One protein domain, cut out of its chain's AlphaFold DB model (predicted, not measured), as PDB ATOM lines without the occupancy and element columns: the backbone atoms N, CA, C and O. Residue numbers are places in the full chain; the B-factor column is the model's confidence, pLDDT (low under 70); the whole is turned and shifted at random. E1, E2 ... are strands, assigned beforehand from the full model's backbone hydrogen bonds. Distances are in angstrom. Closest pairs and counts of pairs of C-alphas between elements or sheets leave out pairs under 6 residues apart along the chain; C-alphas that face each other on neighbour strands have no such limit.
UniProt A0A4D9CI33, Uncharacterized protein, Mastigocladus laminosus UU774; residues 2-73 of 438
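What this domain is: This is residues 2 to 73 of the 438 residues of an uncharacterized protein of Mastigocladus laminosus UU774 (UniProt A0A4D9CI33). With little regular structure, this is a small antiparallel sheet in the order E1, E3, E2 among long loops; short antiparallel pairings of residues 27 to 28 with 34 to 35 of E1, and of 8 to 9 with 27 to 28, tie the stretch 2 to 33 to its E1 edge. The printed part has 72 residues, no named helix and three named strands, E1, E2, E3, holding 13 residues; the class is all strand. It is compact and rounded, with a radius of gyration of the C-alphas of 11.7 A and spans of 28 by 28 by 21 A.

How they stand to each other: The inner strand E3, residues 63 to 67, is antiparallel to E1, residues 34 to 36, at 139 degrees, with N 65 and O 34 2.8 A apart, within hydrogen-bond range. E3 forms a hairpin with E2, residues 51 to 55, at 137 degrees, with N 52 and O 66 2.8 A apart, also within range. E1 and E2 are apart.

Where its parts are: E1 begins at C-alpha 34 (366.200, 256.126, 321.912). E2 measures 11.9 A and E3 13.4 A, ending at C-alpha 67 (368.471, 264.455, 322.673).

The domain as a whole: The C-alphas farthest apart, of Asn 23 and Trp 73, are 33.0 A apart. The printed part has no cut; the link E1 to E2 is long. Residues 2 to 5, 58 to 60 and 69 to 73 have pLDDT under 70.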
ATOM      1  N   THR A   2     347.764 260.994 316.911       34.31
ATOM      2  CA  THR A   2     348.574 260.652 315.735       34.31
ATOM      3  C   THR A   2     349.195 259.266 315.920       34.31
ATOM      4  O   THR A   2     349.620 258.913 317.019       34.31
ATOM      5  N   LEU A   3     349.197 258.462 314.855       33.84
ATOM      6  CA  LEU A   3     349.848 257.152 314.788       33.84
ATOM      7  C   LEU A   3     351.329 257.306 315.158       33.84
ATOM      8  O   LEU A   3     352.117 257.809 314.360       33.84
ATOM      9  N   ALA A   4     351.706 256.891 316.367       47.34
ATOM     10  CA  ALA A   4     353.104 256.792 316.756       47.34
ATOM     11  C   ALA A   4     353.785 255.772 315.829       47.34
ATOM     12  O   ALA A   4     353.461 254.582 315.829       47.34
ATOM     13  N   SER A   5     354.686 256.267 314.985       58.59
ATOM     14  CA  SER A   5     355.540 255.493 314.083       58.59
ATOM     15  C   SER A   5     356.205 254.317 314.808       58.59
ATOM     16  O   SER A   5     356.724 254.486 315.914       58.59
ATOM     17  N   ARG A   6     356.229 253.136 314.177       78.19
ATOM     18  CA  ARG A   6     356.879 251.933 314.725       78.19
ATOM     19  C   ARG A   6     358.357 252.203 315.081       78.19
ATOM     20  O   ARG A   6     359.039 252.840 314.280       78.19
ATOM     21  N   PRO A   7     358.873 251.686 316.214       85.88
ATOM     22  CA  PRO A   7     360.282 251.838 316.578       85.88
ATOM     23  C   PRO A   7     361.209 251.169 315.554       85.88
ATOM     24  O   PRO A   7     361.025 249.998 315.215       85.88
ATOM     25  N   ILE A   8     362.229 251.892 315.099       90.38
ATOM     26  CA  ILE A   8     363.217 251.426 314.121       90.38
ATOM     27  C   ILE A   8     364.407 250.807 314.876       90.38
ATOM     28  O   ILE A   8     364.960 251.452 315.769       90.38
ATOM     29  N   PRO A   9     364.819 249.562 314.578       92.56
ATOM     30  CA  PRO A   9     365.991 248.957 315.204       92.56
ATOM     31  C   PRO A   9     367.294 249.601 314.719       92.56
ATOM     32  O   PRO A   9     367.386 250.038 313.566       92.56
ATOM     33  N   SER A  10     368.323 249.611 315.571       88.69
ATOM     34  CA  SER A  10     369.657 250.035 315.136       88.69
ATOM     35  C   SER A  10     370.227 249.082 314.077       88.69
ATOM     36  O   SER A  10     369.990 247.879 314.109       88.69
ATOM     37  N   SER A  11     370.947 249.593 313.083       90.44
ATOM     38  CA  SER A  11     371.505 248.794 311.982       90.44
ATOM     39  C   SER A  11     372.678 249.515 311.325       90.44
ATOM     40  O   SER A  11     372.908 250.683 311.609       90.44
ATOM     41  N   ASN A  12     373.366 248.875 310.376       84.44
ATOM     42  CA  ASN A  12     374.465 249.510 309.628       84.44
ATOM     43  C   ASN A  12     374.066 250.824 308.935       84.44
ATOM     44  O   ASN A  12     374.912 251.682 308.732       84.44
ATOM     45  N   ARG A  13     372.789 250.983 308.556       85.62
ATOM     46  CA  ARG A  13     372.265 252.211 307.927       85.62
ATOM     47  C   ARG A  13     371.646 253.189 308.933       85.62
ATOM     48  O   ARG A  13     371.226 254.267 308.535       85.62
ATOM     49  N   ASN A  14     371.535 252.791 310.199       84.81
ATOM     50  CA  ASN A  14     370.918 253.557 311.279       84.81
ATOM     51  C   ASN A  14     371.547 253.150 312.628       84.81
ATOM     52  O   ASN A  14     370.916 252.405 313.387       84.81
ATOM     53  N   PRO A  15     372.820 253.497 312.895       89.75
ATOM     54  CA  PRO A  15     373.472 253.154 314.157       89.75
ATOM     55  C   PRO A  15     372.725 253.779 315.340       89.75
ATOM     56  O   PRO A  15     372.045 254.792 315.199       89.75
ATOM     57  N   CYS A  16     372.823 253.172 316.525       90.50
ATOM     58  CA  CYS A  16     372.247 253.781 317.723       90.50
ATOM     59  C   CYS A  16     372.928 255.134 317.997       90.50
ATOM     60  O   CYS A  16     374.134 255.143 318.203       90.50
ATOM     61  N   PRO A  17     372.208 256.260 318.096       89.69
ATOM     62  CA  PRO A  17     372.843 257.568 318.287       89.69
ATOM     63  C   PRO A  17     373.373 257.799 319.719       89.69
ATOM     64  O   PRO A  17     373.958 258.840 319.992       89.69
ATOM     65  N   VAL A  18     373.168 256.839 320.634       90.44
ATOM     66  CA  VAL A  18     373.676 256.879 322.020       90.44
ATOM     67  C   VAL A  18     374.918 256.000 322.191       90.44
ATOM     68  O   VAL A  18     375.865 256.403 322.848       90.44
ATOM     69  N   CYS A  19     374.920 254.787 321.622       91.12
ATOM     70  CA  CYS A  19     376.005 253.809 321.817       91.12
ATOM     71  C   CYS A  19     376.666 253.316 320.534       91.12
ATOM     72  O   CYS A  19     377.471 252.390 320.583       91.12
ATOM     73  N   GLU A  20     376.249 253.850 319.389       89.88
ATOM     74  CA  GLU A  20     376.784 253.594 318.047       89.88
ATOM     75  C   GLU A  20     376.658 252.145 317.546       89.88
ATOM     76  O   GLU A  20     376.901 251.858 316.376       89.88
ATOM     77  N   LYS A  21     376.171 251.216 318.381       88.56
ATOM     78  CA  LYS A  21     375.979 249.819 317.988       88.56
ATOM     79  C   LYS A  21     374.927 249.663 316.891       88.56
ATOM     80  O   LYS A  21     373.833 250.229 316.930       88.56
ATOM     81  N   ILE A  22     375.258 248.773 315.963       89.75
ATOM     82  CA  ILE A  22     374.522 248.434 314.734       89.75
ATOM     83  C   ILE A  22     373.847 247.051 314.800       89.75
ATOM     84  O   ILE A  22     373.326 246.552 313.807       89.75
ATOM     85  N   ASN A  23     373.857 246.417 315.973       87.31
ATOM     86  CA  ASN A  23     373.478 245.017 316.184       87.31
ATOM     87  C   ASN A  23     371.965 244.767 316.344       87.31
ATOM     88  O   ASN A  23     371.575 243.653 316.672       87.31
ATOM     89  N   ARG A  24     371.111 245.768 316.081       87.00
ATOM     90  CA  ARG A  24     369.644 245.692 316.209       87.00
ATOM     91  C   ARG A  24     369.112 245.526 317.629       87.00
ATOM     92  O   ARG A  24     367.924 245.242 317.773       87.00
ATOM     93  N   ASP A  25     369.905 245.789 318.664       88.12
ATOM     94  CA  ASP A  25     369.430 245.712 320.055       88.12
ATOM     95  C   ASP A  25     368.746 247.003 320.522       88.12
ATOM     96  O   ASP A  25     367.812 246.969 321.321       88.12
ATOM     97  N   CYS A  26     369.146 248.157 319.982       92.25
ATOM     98  CA  CYS A  26     368.551 249.447 320.335       92.25
ATOM     99  C   CYS A  26     367.316 249.751 319.468       92.25
ATOM    100  O   CYS A  26     367.166 249.211 318.365       92.25
ATOM    101  N   ARG A  27     366.414 250.615 319.947       93.94
ATOM    102  CA  ARG A  27     365.226 251.073 319.197       93.94
ATOM    103  C   ARG A  27     365.167 252.596 319.176       93.94
ATOM    104  O   ARG A  27     365.376 253.219 320.207       93.94
ATOM    105  N   ILE A  28     364.859 253.170 318.019       92.19
ATOM    106  CA  ILE A  28     364.774 254.616 317.797       92.19
ATOM    107  C   ILE A  28     363.358 254.930 317.304       92.19
ATOM    108  O   ILE A  28     362.876 254.318 316.350       92.19
ATOM    109  N   LEU A  29     362.665 255.832 317.990       90.19
ATOM    110  CA  LEU A  29     361.351 256.347 317.595       90.19
ATOM    111  C   LEU A  29     361.509 257.576 316.685       90.19
ATOM    112  O   LEU A  29     362.565 258.202 316.662       90.19
ATOM    113  N   ALA A  30     360.457 257.947 315.946       82.06
ATOM    114  CA  ALA A  30     360.506 259.127 315.072       82.06
ATOM    115  C   ALA A  30     360.592 260.460 315.833       82.06
ATOM    116  O   ALA A  30     360.971 261.460 315.239       82.06
ATOM    117  N   ASP A  31     360.261 260.480 317.128       81.19
ATOM    118  CA  ASP A  31     360.446 261.644 318.006       81.19
ATOM    119  C   ASP A  31     361.857 261.698 318.626       81.19
ATOM    120  O   ASP A  31     362.048 262.311 319.676       81.19
ATOM    121  N   GLU A  32     362.812 260.986 318.017       85.12
ATOM    122  CA  GLU A  32     364.211 260.863 318.441       85.12
ATOM    123  C   GLU A  32     364.397 260.228 319.828       85.12
ATOM    124  O   GLU A  32     365.495 260.227 320.382       85.12
ATOM    125  N   THR A  33     363.351 259.628 320.406       91.94
ATOM    126  CA  THR A  33     363.501 258.828 321.624       91.94
ATOM    127  C   THR A  33     364.271 257.548 321.312       91.94
ATOM    128  O   THR A  33     363.899 256.783 320.417       91.94
ATOM    129  N   VAL A  34     365.314 257.277 322.093       92.62
ATOM    130  CA  VAL A  34     366.200 256.126 321.912       92.62
ATOM    131  C   VAL A  34     366.092 255.200 323.114       92.62
ATOM    132  O   VAL A  34     366.397 255.581 324.239       92.62
ATOM    133  N   PHE A  35     365.721 253.950 322.877       93.50
ATOM    134  CA  PHE A  35     365.873 252.869 323.843       93.50
ATOM    135  C   PHE A  35     367.244 252.228 323.623       93.50
ATOM    136  O   PHE A  35     367.431 251.463 322.669       93.50
ATOM    137  N   CYS A  36     368.213 252.583 324.467       91.31
ATOM    138  CA  CYS A  36     369.590 252.118 324.356       91.31
ATOM    139  C   CYS A  36     369.831 250.917 325.275       91.31
ATOM    140  O   CYS A  36     369.546 250.978 326.469       91.31
ATOM    141  N   HIS A  37     370.375 249.836 324.714       90.69
ATOM    142  CA  HIS A  37     370.692 248.608 325.451       90.69
ATOM    143  C   HIS A  37     372.107 248.615 326.045       90.69
ATOM    144  O   HIS A  37     372.370 247.946 327.038       90.69
ATOM    145  N   THR A  38     373.048 249.338 325.433       89.81
ATOM    146  CA  THR A  38     374.446 249.353 325.900       89.81
ATOM    147  C   THR A  38     374.598 250.104 327.213       89.81
ATOM    148  O   THR A  38     375.325 249.643 328.077       89.81
ATOM    149  N   PHE A  39     373.886 251.219 327.361       88.00
ATOM    150  CA  PHE A  39     373.909 252.055 328.559       88.00
ATOM    151  C   PHE A  39     372.625 251.877 329.371       88.00
ATOM    152  O   PHE A  39     371.944 252.841 329.711       88.00
ATOM    153  N   ALA A  40     372.222 250.623 329.590       86.12
ATOM    154  CA  ALA A  40     371.017 250.303 330.356       86.12
ATOM    155  C   ALA A  40     371.150 250.658 331.851       86.12
ATOM    156  O   ALA A  40     370.146 250.851 332.531       86.12
ATOM    157  N   ASP A  41     372.383 250.764 332.340       84.62
ATOM    158  CA  ASP A  41     372.774 251.166 333.691       84.62
ATOM    159  C   ASP A  41     372.832 252.688 333.898       84.62
ATOM    160  O   ASP A  41     372.998 253.136 335.033       84.62
ATOM    161  N   ALA A  42     372.641 253.481 332.837       84.31
ATOM    162  CA  ALA A  42     372.641 254.935 332.930       84.31
ATOM    163  C   ALA A  42     371.538 255.443 333.870       84.31
ATOM    164  O   ALA A  42     370.352 255.122 333.708       84.31
ATOM    165  N   LYS A  43     371.923 256.295 334.819       84.81
ATOM    166  CA  LYS A  43     371.017 256.919 335.787       84.81
ATOM    167  C   LYS A  43     370.213 258.040 335.148       84.81
ATOM    168  O   LYS A  43     370.604 258.633 334.144       84.81
ATOM    169  N   LYS A  44     369.068 258.379 335.738       84.69
ATOM    170  CA  LYS A  44     368.259 259.501 335.261       84.69
ATOM    171  C   LYS A  44     369.094 260.784 335.298       84.69
ATOM    172  O   LYS A  44     369.744 261.071 336.297       84.69
ATOM    173  N   LEU A  45     369.008 261.574 334.227       81.00
ATOM    174  CA  LEU A  45     369.791 262.789 333.961       81.00
ATOM    175  C   LEU A  45     371.261 262.564 333.581       81.00
ATOM    176  O   LEU A  45     371.959 263.537 333.295       81.00
ATOM    177  N   GLU A  46     371.727 261.317 333.517       81.69
ATOM    178  CA  GLU A  46     373.059 261.007 333.010       81.69
ATOM    179  C   GLU A  46     373.153 261.321 331.511       81.69
ATOM    180  O   GLU A  46     372.241 261.011 330.734       81.69
ATOM    181  N   LYS A  47     374.245 261.983 331.115       86.50
ATOM    182  CA  LYS A  47     374.484 262.440 329.744       86.50
ATOM    183  C   LYS A  47     375.461 261.515 329.039       86.50
ATOM    184  O   LYS A  47     376.545 261.257 329.554       86.50
ATOM    185  N   ILE A  48     375.087 261.066 327.846       81.88
ATOM    186  CA  ILE A  48     375.902 260.197 326.998       81.88
ATOM    187  C   ILE A  48     375.903 260.785 325.591       81.88
ATOM    188  O   ILE A  48     374.885 260.781 324.893       81.88
ATOM    189  N   GLY A  49     377.044 261.352 325.199       83.31
ATOM    190  CA  GLY A  49     377.136 262.179 323.998       83.31
ATOM    191  C   GLY A  49     376.126 263.332 324.046       83.31
ATOM    192  O   GLY A  49     376.022 264.034 325.048       83.31
ATOM    193  N   ASN A  50     375.340 263.483 322.978       83.75
ATOM    194  CA  ASN A  50     374.302 264.517 322.856       83.75
ATOM    195  C   ASN A  50     372.924 264.073 323.381       83.75
ATOM    196  O   ASN A  50     371.908 264.624 322.967       83.75
ATOM    197  N   HIS A  51     372.860 263.049 324.234       88.50
ATOM    198  CA  HIS A  51     371.606 262.508 324.754       88.50
ATOM    199  C   HIS A  51     371.599 262.478 326.283       88.50
ATOM    200  O   HIS A  51     372.622 262.233 326.917       88.50
ATOM    201  N   ILE A  52     370.421 262.680 326.872       90.56
ATOM    202  CA  ILE A  52     370.183 262.596 328.314       90.56
ATOM    203  C   ILE A  52     369.254 261.425 328.631       90.56
ATOM    204  O   ILE A  52     368.227 261.222 327.971       90.56
ATOM    205  N   CYS A  53     369.604 260.649 329.653       89.19
ATOM    206  CA  CYS A  53     368.756 259.582 330.163       89.19
ATOM    207  C   CYS A  53     367.521 260.193 330.845       89.19
ATOM    208  O   CYS A  53     367.606 260.832 331.896       89.19
ATOM    209  N   VAL A  54     366.344 260.015 330.245       89.75
ATOM    210  CA  VAL A  54     365.067 260.518 330.784       89.75
ATOM    211  C   VAL A  54     364.354 259.477 331.644       89.75
ATOM    212  O   VAL A  54     363.501 259.827 332.467       89.75
ATOM    213  N   LYS A  55     364.704 258.200 331.462       90.00
ATOM    214  CA  LYS A  55     364.175 257.078 332.230       90.00
ATOM    215  C   LYS A  55     365.204 255.951 332.283       90.00
ATOM    216  O   LYS A  55     365.580 255.411 331.246       90.00
ATOM    217  N   GLU A  56     365.587 255.582 333.496       89.56
ATOM    218  CA  GLU A  56     366.442 254.428 333.780       89.56
ATOM    219  C   GLU A  56     365.780 253.130 333.311       89.56
ATOM    220  O   GLU A  56     364.552 253.050 333.193       89.56
ATOM    221  N   ALA A  57     366.577 252.083 333.096       84.50
ATOM    222  CA  ALA A  57     366.025 250.777 332.757       84.50
ATOM    223  C   ALA A  57     365.149 250.203 333.885       84.50
ATOM    224  O   ALA A  57     364.250 249.410 333.605       84.50
ATOM    225  N   GLY A  58     365.376 250.608 335.146       54.56
ATOM    226  CA  GLY A  58     364.563 250.204 336.300       54.56
ATOM    227  C   GLY A  58     364.461 248.682 336.457       54.56
ATOM    228  O   GLY A  58     363.377 248.168 336.720       54.56
ATOM    229  N   GLY A  59     365.560 247.963 336.193       58.81
ATOM    230  CA  GLY A  59     365.616 246.494 336.142       58.81
ATOM    231  C   GLY A  59     365.326 245.869 334.766       58.81
ATOM    232  O   GLY A  59     365.387 244.651 334.624       58.81
ATOM    233  N   GLY A  60     365.008 246.676 333.749       68.44
ATOM    234  CA  GLY A  60     364.862 246.256 332.352       68.44
ATOM    235  C   GLY A  60     366.185 246.185 331.574       68.44
ATOM    236  O   GLY A  60     367.267 246.373 332.121       68.44
ATOM    237  N   HIS A  61     366.098 245.930 330.265       80.00
ATOM    238  CA  HIS A  61     367.269 245.752 329.388       80.00
ATOM    239  C   HIS A  61     367.689 247.013 328.615       80.00
ATOM    240  O   HIS A  61     368.706 246.998 327.926       80.00
ATOM    241  N   THR A  62     366.911 248.095 328.682       87.25
ATOM    242  CA  THR A  62     367.203 249.344 327.968       87.25
ATOM    243  C   THR A  62     366.855 250.560 328.818       87.25
ATOM    244  O   THR A  62     365.775 250.627 329.405       87.25
ATOM    245  N   ALA A  63     367.749 251.546 328.851       90.19
ATOM    246  CA  ALA A  63     367.436 252.876 329.360       90.19
ATOM    247  C   ALA A  63     366.897 253.753 328.217       90.19
ATOM    248  O   ALA A  63     367.175 253.519 327.034       90.19
ATOM    249  N   THR A  64     366.070 254.741 328.561       93.81
ATOM    250  CA  THR A  64     365.445 255.653 327.596       93.81
ATOM    251  C   THR A  64     366.180 256.979 327.579       93.81
ATOM    252  O   THR A  64     366.243 257.686 328.586       93.81
ATOM    253  N   PHE A  65     366.652 257.343 326.401       92.44
ATOM    254  CA  PHE A  65     367.364 258.573 326.124       92.44
ATOM    255  C   PHE A  65     366.545 259.461 325.192       92.44
ATOM    256  O   PHE A  65     365.791 258.976 324.345       92.44
ATOM    257  N   LYS A  66     366.715 260.769 325.338       91.38
ATOM    258  CA  LYS A  66     366.293 261.772 324.354       91.38
ATOM    259  C   LYS A  66     367.472 262.702 324.067       91.38
ATOM    260  O   LYS A  66     368.360 262.781 324.918       91.38
ATOM    261  N   PRO A  67     367.499 263.397 322.919       86.62
ATOM    262  CA  PRO A  67     368.471 264.455 322.673       86.62
ATOM    263  C   PRO A  67     368.518 265.428 323.858       86.62
ATOM    264  O   PRO A  67     367.476 265.853 324.374       86.62
ATOM    265  N   ASP A  68     369.722 265.714 324.348       79.31
ATOM    266  CA  ASP A  68     369.950 266.635 325.452       79.31
ATOM    267  C   ASP A  68     369.777 268.076 324.969       79.31
ATOM    268  O   ASP A  68     370.728 268.809 324.708       79.31
ATOM    269  N   ASN A  69     368.519 268.496 324.893       68.81
ATOM    270  CA  ASN A  69     368.153 269.856 324.519       68.81
ATOM    271  C   ASN A  69     368.125 270.785 325.749       68.81
ATOM    272  O   ASN A  69     367.507 271.844 325.700       68.81
ATOM    273  N   SER A  70     368.762 270.415 326.873       61.56
ATOM    274  CA  SER A  70     368.751 271.185 328.135       61.56
ATOM    275  C   SER A  70     369.272 272.624 327.986       61.56
ATOM    276  O   SER A  70     368.825 273.516 328.711       61.56
ATOM    277  N   GLN A  71     370.143 272.863 326.999       56.66
ATOM    278  CA  GLN A  71     370.635 274.192 326.609       56.66
ATOM    279  C   GLN A  71     369.715 274.951 325.627       56.66
ATOM    280  O   GLN A  71     369.941 276.129 325.379       56.66
ATOM    281  N   GLN A  72     368.679 274.306 325.082       54.00
ATOM    282  CA  GLN A  72     367.783 274.846 324.048       54.00
ATOM    283  C   GLN A  72     366.341 275.089 324.514       54.00
ATOM    284  O   GLN A  72     365.541 275.598 323.731       54.00
ATOM    285  N   TRP A  73     365.981 274.765 325.761       48.59
ATOM    286  CA  TRP A  73     364.674 275.174 326.282       48.59
ATOM    287  C   TRP A  73     364.724 276.663 326.581       48.59
ATOM    288  O   TRP A  73     365.337 277.078 327.569       48.59
TER     289      TRP A  73